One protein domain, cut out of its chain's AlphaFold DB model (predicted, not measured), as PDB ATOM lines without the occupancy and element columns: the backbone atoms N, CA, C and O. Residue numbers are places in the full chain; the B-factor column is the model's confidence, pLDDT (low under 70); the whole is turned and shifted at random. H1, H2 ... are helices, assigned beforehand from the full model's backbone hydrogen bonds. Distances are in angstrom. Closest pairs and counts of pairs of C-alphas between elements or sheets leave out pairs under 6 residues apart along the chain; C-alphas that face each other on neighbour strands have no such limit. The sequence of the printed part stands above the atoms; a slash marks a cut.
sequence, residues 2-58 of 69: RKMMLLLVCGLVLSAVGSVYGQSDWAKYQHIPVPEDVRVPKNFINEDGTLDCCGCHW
ATOM      1  N   ARG A   2     175.844 -93.600 176.061       75.69
ATOM      2  CA  ARG A   2     174.638 -94.386 176.421       75.69
ATOM      3  C   ARG A   2     174.206 -94.294 177.901       75.69
ATOM      4  O   ARG A   2     173.026 -94.153 178.180       75.69
ATOM      5  N   LYS A   3     175.161 -94.299 178.843       77.50
ATOM      6  CA  LYS A   3     174.897 -94.167 180.293       77.50
ATOM      7  C   LYS A   3     174.351 -92.784 180.689       77.50
ATOM      8  O   LYS A   3     173.494 -92.690 181.554       77.50
ATOM      9  N   MET A   4     174.820 -91.724 180.028       82.56
ATOM     10  CA  MET A   4     174.413 -90.340 180.307       82.56
ATOM     11  C   MET A   4     172.995 -90.060 179.796       82.56
ATOM     12  O   MET A   4     172.202 -89.426 180.480       82.56
ATOM     13  N   MET A   5     172.652 -90.623 178.632       88.50
ATOM     14  CA  MET A   5     171.290 -90.592 178.095       88.50
ATOM     15  C   MET A   5     170.302 -91.331 179.010       88.50
ATOM     16  O   MET A   5     169.215 -90.828 179.263       88.50
ATOM     17  N   LEU A   6     170.694 -92.490 179.554       87.69
ATOM     18  CA  LEU A   6     169.879 -93.253 180.509       87.69
ATOM     19  C   LEU A   6     169.571 -92.453 181.781       87.69
ATOM     20  O   LEU A   6     168.419 -92.397 182.193       87.69
ATOM     21  N   LEU A   7     170.574 -91.791 182.363       88.38
ATOM     22  CA  LEU A   7     170.383 -90.956 183.554       88.38
ATOM     23  C   LEU A   7     169.450 -89.766 183.287       88.38
ATOM     24  O   LEU A   7     168.586 -89.479 184.110       88.38
ATOM     25  N   LEU A   8     169.583 -89.113 182.128       89.94
ATOM     26  CA  LEU A   8     168.697 -88.018 181.718       89.94
ATOM     27  C   LEU A   8     167.246 -88.479 181.552       89.94
ATOM     28  O   LEU A   8     166.337 -87.832 182.065       89.94
ATOM     29  N   VAL A   9     167.029 -89.610 180.877       91.50
ATOM     30  CA  VAL A   9     165.682 -90.165 180.680       91.50
ATOM     31  C   VAL A   9     165.067 -90.576 182.018       91.50
ATOM     32  O   VAL A   9     163.928 -90.210 182.292       91.50
ATOM     33  N   CYS A  10     165.815 -91.261 182.889       87.06
ATOM     34  CA  CYS A  10     165.333 -91.607 184.228       87.06
ATOM     35  C   CYS A  10     164.996 -90.363 185.059       87.06
ATOM     36  O   CYS A  10     163.956 -90.341 185.710       87.06
ATOM     37  N   GLY A  11     165.828 -89.318 185.008       88.75
ATOM     38  CA  GLY A  11     165.559 -88.057 185.700       88.75
ATOM     39  C   GLY A  11     164.274 -87.385 185.213       88.75
ATOM     40  O   GLY A  11     163.437 -87.002 186.028       88.75
ATOM     41  N   LEU A  12     164.070 -87.308 183.896       89.81
ATOM     42  CA  LEU A  12     162.849 -86.755 183.294       89.81
ATOM     43  C   LEU A  12     161.599 -87.545 183.694       89.81
ATOM     44  O   LEU A  12     160.600 -86.946 184.085       89.81
ATOM     45  N   VAL A  13     161.665 -88.879 183.655       89.38
ATOM     46  CA  VAL A  13     160.541 -89.745 184.039       89.38
ATOM     47  C   VAL A  13     160.201 -89.586 185.521       89.38
ATOM     48  O   VAL A  13     159.035 -89.407 185.855       89.38
ATOM     49  N   LEU A  14     161.197 -89.589 186.413       87.44
ATOM     50  CA  LEU A  14     160.969 -89.415 187.852       87.44
ATOM     51  C   LEU A  14     160.383 -88.037 188.179       87.44
ATOM     52  O   LEU A  14     159.485 -87.939 189.012       87.44
ATOM     53  N   SER A  15     160.847 -86.993 187.490       83.88
ATOM     54  CA  SER A  15     160.320 -85.632 187.638       83.88
ATOM     55  C   SER A  15     158.855 -85.556 187.204       83.88
ATOM     56  O   SER A  15     158.027 -85.015 187.931       83.88
ATOM     57  N   ALA A  16     158.524 -86.150 186.053       82.06
ATOM     58  CA  ALA A  16     157.165 -86.178 185.521       82.06
ATOM     59  C   ALA A  16     156.207 -86.956 186.439       82.06
ATOM     60  O   ALA A  16     155.129 -86.466 186.771       82.06
ATOM     61  N   VAL A  17     156.623 -88.134 186.913       80.25
ATOM     62  CA  VAL A  17     155.845 -88.923 187.878       80.25
ATOM     63  C   VAL A  17     155.645 -88.126 189.168       80.25
ATOM     64  O   VAL A  17     154.514 -87.988 189.620       80.25
ATOM     65  N   GLY A  18     156.702 -87.518 189.714       77.38
ATOM     66  CA  GLY A  18     156.604 -86.681 190.911       77.38
ATOM     67  C   GLY A  18     155.632 -85.508 190.752       77.38
ATOM     68  O   GLY A  18     154.851 -85.248 191.661       77.38
ATOM     69  N   SER A  19     155.616 -84.843 189.591       71.69
ATOM     70  CA  SER A  19     154.664 -83.755 189.333       71.69
ATOM     71  C   SER A  19     153.213 -84.223 189.256       71.69
ATOM     72  O   SER A  19     152.341 -83.518 189.747       71.69
ATOM     73  N   VAL A  20     152.949 -85.414 188.712       70.50
ATOM     74  CA  VAL A  20     151.588 -85.974 188.652       70.50
ATOM     75  C   VAL A  20     151.104 -86.377 190.046       70.50
ATOM     76  O   VAL A  20     149.984 -86.053 190.415       70.50
ATOM     77  N   TYR A  21     151.958 -87.017 190.854       67.50
ATOM     78  CA  TYR A  21     151.625 -87.384 192.240       67.50
ATOM     79  C   TYR A  21     151.571 -86.186 193.202       67.50
ATOM     80  O   TYR A  21     151.024 -86.301 194.295       67.50
ATOM     81  N   GLY A  22     152.171 -85.052 192.833       67.25
ATOM     82  CA  GLY A  22     152.116 -83.816 193.613       67.25
ATOM     83  C   GLY A  22     150.875 -82.964 193.342       67.25
ATOM     84  O   GLY A  22     150.643 -81.995 194.064       67.25
ATOM     85  N   GLN A  23     150.101 -83.282 192.304       72.81
ATOM     86  CA  GLN A  23     148.876 -82.563 191.977       72.81
ATOM     87  C   GLN A  23     147.703 -83.097 192.793       72.81
ATOM     88  O   GLN A  23     147.567 -84.296 193.006       72.81
ATOM     89  N   SER A  24     146.837 -82.186 193.232       77.06
ATOM     90  CA  SER A  24     145.596 -82.570 193.895       77.06
ATOM     91  C   SER A  24     144.671 -83.322 192.937       77.06
ATOM     92  O   SER A  24     144.468 -82.888 191.800       77.06
ATOM     93  N   ASP A  25     144.014 -84.370 193.435       78.50
ATOM     94  CA  ASP A  25     142.938 -85.088 192.735       78.50
ATOM     95  C   ASP A  25     141.795 -84.160 192.280       78.50
ATOM     96  O   ASP A  25     141.067 -84.446 191.321       78.50
ATOM     97  N   TRP A  26     141.660 -83.015 192.951       84.06
ATOM     98  CA  TRP A  26     140.658 -81.991 192.688       84.06
ATOM     99  C   TRP A  26     141.098 -80.940 191.664       84.06
ATOM    100  O   TRP A  26     140.253 -80.186 191.187       84.06
ATOM    101  N   ALA A  27     142.382 -80.898 191.280       82.62
ATOM    102  CA  ALA A  27     142.945 -79.857 190.413       82.62
ATOM    103  C   ALA A  27     142.227 -79.744 189.059       82.62
ATOM    104  O   ALA A  27     142.081 -78.653 188.517       82.62
ATOM    105  N   LYS A  28     141.702 -80.855 188.529       84.94
ATOM    106  CA  LYS A  28     140.893 -80.841 187.300       84.94
ATOM    107  C   LYS A  28     139.696 -79.890 187.405       84.94
ATOM    108  O   LYS A  28     139.422 -79.159 186.459       84.94
ATOM    109  N   TYR A  29     139.038 -79.824 188.560       89.69
ATOM    110  CA  TYR A  29     137.842 -79.005 188.747       89.69
ATOM    111  C   TYR A  29     138.128 -77.505 188.900       89.69
ATOM    112  O   TYR A  29     137.193 -76.733 189.065       89.69
ATOM    113  N   GLN A  30     139.387 -77.069 188.781       86.62
ATOM    114  CA  GLN A  30     139.732 -75.650 188.615       86.62
ATOM    115  C   GLN A  30     139.266 -75.085 187.268       86.62
ATOM    116  O   GLN A  30     139.180 -73.871 187.093       86.62
ATOM    117  N   HIS A  31     139.024 -75.960 186.288       88.81
ATOM    118  CA  HIS A  31     138.711 -75.569 184.913       88.81
ATOM    119  C   HIS A  31     137.498 -76.296 184.330       88.81
ATOM    120  O   HIS A  31     137.071 -75.975 183.223       88.81
ATOM    121  N   ILE A  32     136.951 -77.280 185.048       91.44
ATOM    122  CA  ILE A  32     135.723 -77.981 184.670       91.44
ATOM    123  C   ILE A  32     134.752 -78.006 185.856       91.44
ATOM    124  O   ILE A  32     135.207 -78.169 186.991       91.44
ATOM    125  N   PRO A  33     133.435 -77.877 185.625       93.62
ATOM    126  CA  PRO A  33     132.459 -77.951 186.704       93.62
ATOM    127  C   PRO A  33     132.513 -79.286 187.451       93.62
ATOM    128  O   PRO A  33     132.754 -80.339 186.851       93.62
ATOM    129  N   VAL A  34     132.266 -79.242 188.759       90.88
ATOM    130  CA  VAL A  34     132.132 -80.427 189.605       90.88
ATOM    131  C   VAL A  34     130.828 -81.148 189.242       90.88
ATOM    132  O   VAL A  34     129.760 -80.541 189.307       90.88
ATOM    133  N   PRO A  35     130.882 -82.434 188.860       91.94
ATOM    134  CA  PRO A  35     129.692 -83.235 188.603       91.94
ATOM    135  C   PRO A  35     128.797 -83.369 189.843       91.94
ATOM    136  O   PRO A  35     129.294 -83.442 190.966       91.94
ATOM    137  N   GLU A  36     127.481 -83.467 189.652       89.69
ATOM    138  CA  GLU A  36     126.511 -83.549 190.760       89.69
ATOM    139  C   GLU A  36     126.669 -84.803 191.642       89.69
ATOM    140  O   GLU A  36     126.260 -84.806 192.804       89.69
ATOM    141  N   ASP A  37     127.261 -85.875 191.111       90.38
ATOM    142  CA  ASP A  37     127.533 -87.124 191.828       90.38
ATOM    143  C   ASP A  37     128.794 -87.058 192.709       90.38
ATOM    144  O   ASP A  37     129.009 -87.920 193.569       90.38
ATOM    145  N   VAL A  38     129.605 -86.008 192.556       87.06
ATOM    146  CA  VAL A  38     130.811 -85.772 193.345       87.06
ATOM    147  C   VAL A  38     130.461 -84.936 194.579       87.06
ATOM    148  O   VAL A  38     130.067 -83.775 194.502       87.06
ATOM    149  N   ARG A  39     130.616 -85.529 195.768       85.12
ATOM    150  CA  ARG A  39     130.291 -84.866 197.041       85.12
ATOM    151  C   ARG A  39     131.401 -83.903 197.462       85.12
ATOM    152  O   ARG A  39     132.373 -84.339 198.071       85.12
ATOM    153  N   VAL A  40     131.209 -82.608 197.210       85.69
ATOM    154  CA  VAL A  40     132.038 -81.508 197.736       85.69
ATOM    155  C   VAL A  40     131.154 -80.514 198.508       85.69
ATOM    156  O   VAL A  40     130.011 -80.280 198.105       85.69
ATOM    157  N   PRO A  41     131.620 -79.929 199.629       88.00
ATOM    158  CA  PRO A  41     130.927 -78.850 200.315       88.00
ATOM    159  C   PRO A  41     130.622 -77.683 199.375       88.00
ATOM    160  O   PRO A  41     131.490 -77.205 198.651       88.00
ATOM    161  N   LYS A  42     129.378 -77.196 199.409       87.50
ATOM    162  CA  LYS A  42     128.905 -76.150 198.488       87.50
ATOM    163  C   LYS A  42     129.680 -74.837 198.598       87.50
ATOM    164  O   LYS A  42     129.733 -74.098 197.631       87.50
ATOM    165  N   ASN A  43     130.270 -74.548 199.756       88.25
ATOM    166  CA  ASN A  43     131.086 -73.353 199.971       88.25
ATOM    167  C   ASN A  43     132.416 -73.375 199.206       88.25
ATOM    168  O   ASN A  43     133.052 -72.335 199.143       88.25
ATOM    169  N   PHE A  44     132.821 -74.526 198.660       90.44
ATOM    170  CA  PHE A  44     134.010 -74.663 197.817       90.44
ATOM    171  C   PHE A  44     133.695 -74.677 196.316       90.44
ATOM    172  O   PHE A  44     134.594 -74.899 195.506       90.44
ATOM    173  N   ILE A  45     132.425 -74.504 195.940       92.19
ATOM    174  CA  ILE A  45     131.976 -74.498 194.548       92.19
ATOM    175  C   ILE A  45     131.677 -73.047 194.162       92.19
ATOM    176  O   ILE A  45     130.846 -72.391 194.790       92.19
ATOM    177  N   ASN A  46     132.360 -72.556 193.132       92.94
ATOM    178  CA  ASN A  46     132.137 -71.237 192.549       92.94
ATOM    179  C   ASN A  46     130.766 -71.162 191.852       92.94
ATOM    180  O   ASN A  46     130.123 -72.175 191.575       92.94
ATOM    181  N   GLU A  47     130.332 -69.953 191.494       93.25
ATOM    182  CA  GLU A  47     129.058 -69.737 190.788       93.25
ATOM    183  C   GLU A  47     128.986 -70.446 189.423       93.25
ATOM    184  O   GLU A  47     127.902 -70.817 188.975       93.25
ATOM    185  N   ASP A  48     130.131 -70.673 188.776       93.50
ATOM    186  CA  ASP A  48     130.248 -71.392 187.501       93.50
ATOM    187  C   ASP A  48     130.328 -72.926 187.658       93.50
ATOM    188  O   ASP A  48     130.468 -73.653 186.671       93.50
ATOM    189  N   GLY A  49     130.232 -73.427 188.893       91.75
ATOM    190  CA  GLY A  49     130.293 -74.848 189.222       91.75
ATOM    191  C   GLY A  49     131.708 -75.415 189.352       91.75
ATOM    192  O   GLY A  49     131.843 -76.603 189.645       91.75
ATOM    193  N   THR A  50     132.762 -74.623 189.142       93.94
ATOM    194  CA  THR A  50     134.160 -75.048 189.357       93.94
ATOM    195  C   THR A  50     134.526 -75.060 190.844       93.94
ATOM    196  O   THR A  50     133.824 -74.476 191.670       93.94
ATOM    197  N   LEU A  51     135.624 -75.728 191.214       90.81
ATOM    198  CA  LEU A  51     136.158 -75.645 192.574       90.81
ATOM    199  C   LEU A  51     136.931 -74.352 192.795       90.81
ATOM    200  O   LEU A  51     137.748 -73.942 191.968       90.81
ATOM    201  N   ASP A  52     136.735 -73.765 193.969       88.88
ATOM    202  CA  ASP A  52     137.590 -72.696 194.453       88.88
ATOM    203  C   ASP A  52     138.992 -73.217 194.838       88.88
ATOM    204  O   ASP A  52     139.299 -74.419 194.848       88.88
ATOM    205  N   CYS A  53     139.881 -72.275 195.153       81.69
ATOM    206  CA  CYS A  53     141.263 -72.578 195.514       81.69
ATOM    207  C   CYS A  53     141.375 -73.487 196.754       81.69
ATOM    208  O   CYS A  53     142.293 -74.303 196.822       81.69
ATOM    209  N   CYS A  54     140.442 -73.394 197.703       83.50
ATOM    210  CA  CYS A  54     140.448 -74.172 198.940       83.50
ATOM    211  C   CYS A  54     139.856 -75.576 198.748       83.50
ATOM    212  O   CYS A  54     140.398 -76.555 199.262       83.50
ATOM    213  N   GLY A  55     138.818 -75.703 197.924       86.12
ATOM    214  CA  GLY A  55     138.217 -76.955 197.479       86.12
ATOM    215  C   GLY A  55     139.218 -77.862 196.784       86.12
ATOM    216  O   GLY A  55     139.162 -79.077 196.943       86.12
ATOM    217  N   CYS A  56     140.209 -77.277 196.106       80.56
ATOM    218  CA  CYS A  56     141.308 -78.034 195.515       80.56
ATOM    219  C   CYS A  56     142.163 -78.776 196.549       80.56
ATOM    220  O   CYS A  56     142.847 -79.722 196.186       80.56
ATOM    221  N   HIS A  57     142.150 -78.388 197.819       79.69
ATOM    222  CA  HIS A  57     142.914 -79.052 198.879       79.69
ATOM    223  C   HIS A  57     142.020 -79.742 199.909       79.69
ATOM    224  O   HIS A  57     142.517 -80.433 200.803       79.69
ATOM    225  N   TRP A  58     140.703 -79.612 199.758       81.00
ATOM    226  CA  TRP A  58     139.732 -80.217 200.647       81.00
ATOM    227  C   TRP A  58     139.827 -81.745 200.606       81.00
ATOM    228  O   TRP A  58     139.810 -82.359 199.543       81.00
TER     229      TRP A  58
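Overview. This is residues 2 to 58 of the 69 residues of an uncharacterized protein of Desulfuromonadales bacterium C00003093 (UniProt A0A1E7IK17). A long, straight helix, H1, sticks out like a handle from a small head, in which the short helix H2 is joined by a long stretch, residues 31 to 58, that loops away from H2 and folds back towards it. The printed part has 57 residues, with H1 then H2 and no named strand: all helix by class, though only 24 residues are in named elements. It is extended, a rod of 53 by 17 by 16 A, with a radius of gyration of the C-alphas of 17.1 A.

Arrangement. Start at H1, residues 2 to 21: it stands free, as does residue 22. Every O i to N i+4 pair in H1 is within hydrogen-bond range. A tight link of 5 residues leads to H2, residues 27 to 30, too short for such a pair; its one O i to N i+3 pair is within range. H1 and H2 are apart.

Along the chain. Find C-alpha 2 at (174.638, -94.386, 176.421); from there H1 runs 28.8 A to C-alpha 21 at (151.625, -87.384, 192.240). H2 runs 5.6 A, ending at C-alpha 30, (139.732, -75.650, 188.615).

Size, cuts and confidence. The C-alphas of Arg 2 and Lys 42 are the two farthest apart, 54.0 A. Without the free stretch, the body spans 22 by 16 by 15 A. The printed part has no cut; pLDDT is under 70 at residues 21 to 22.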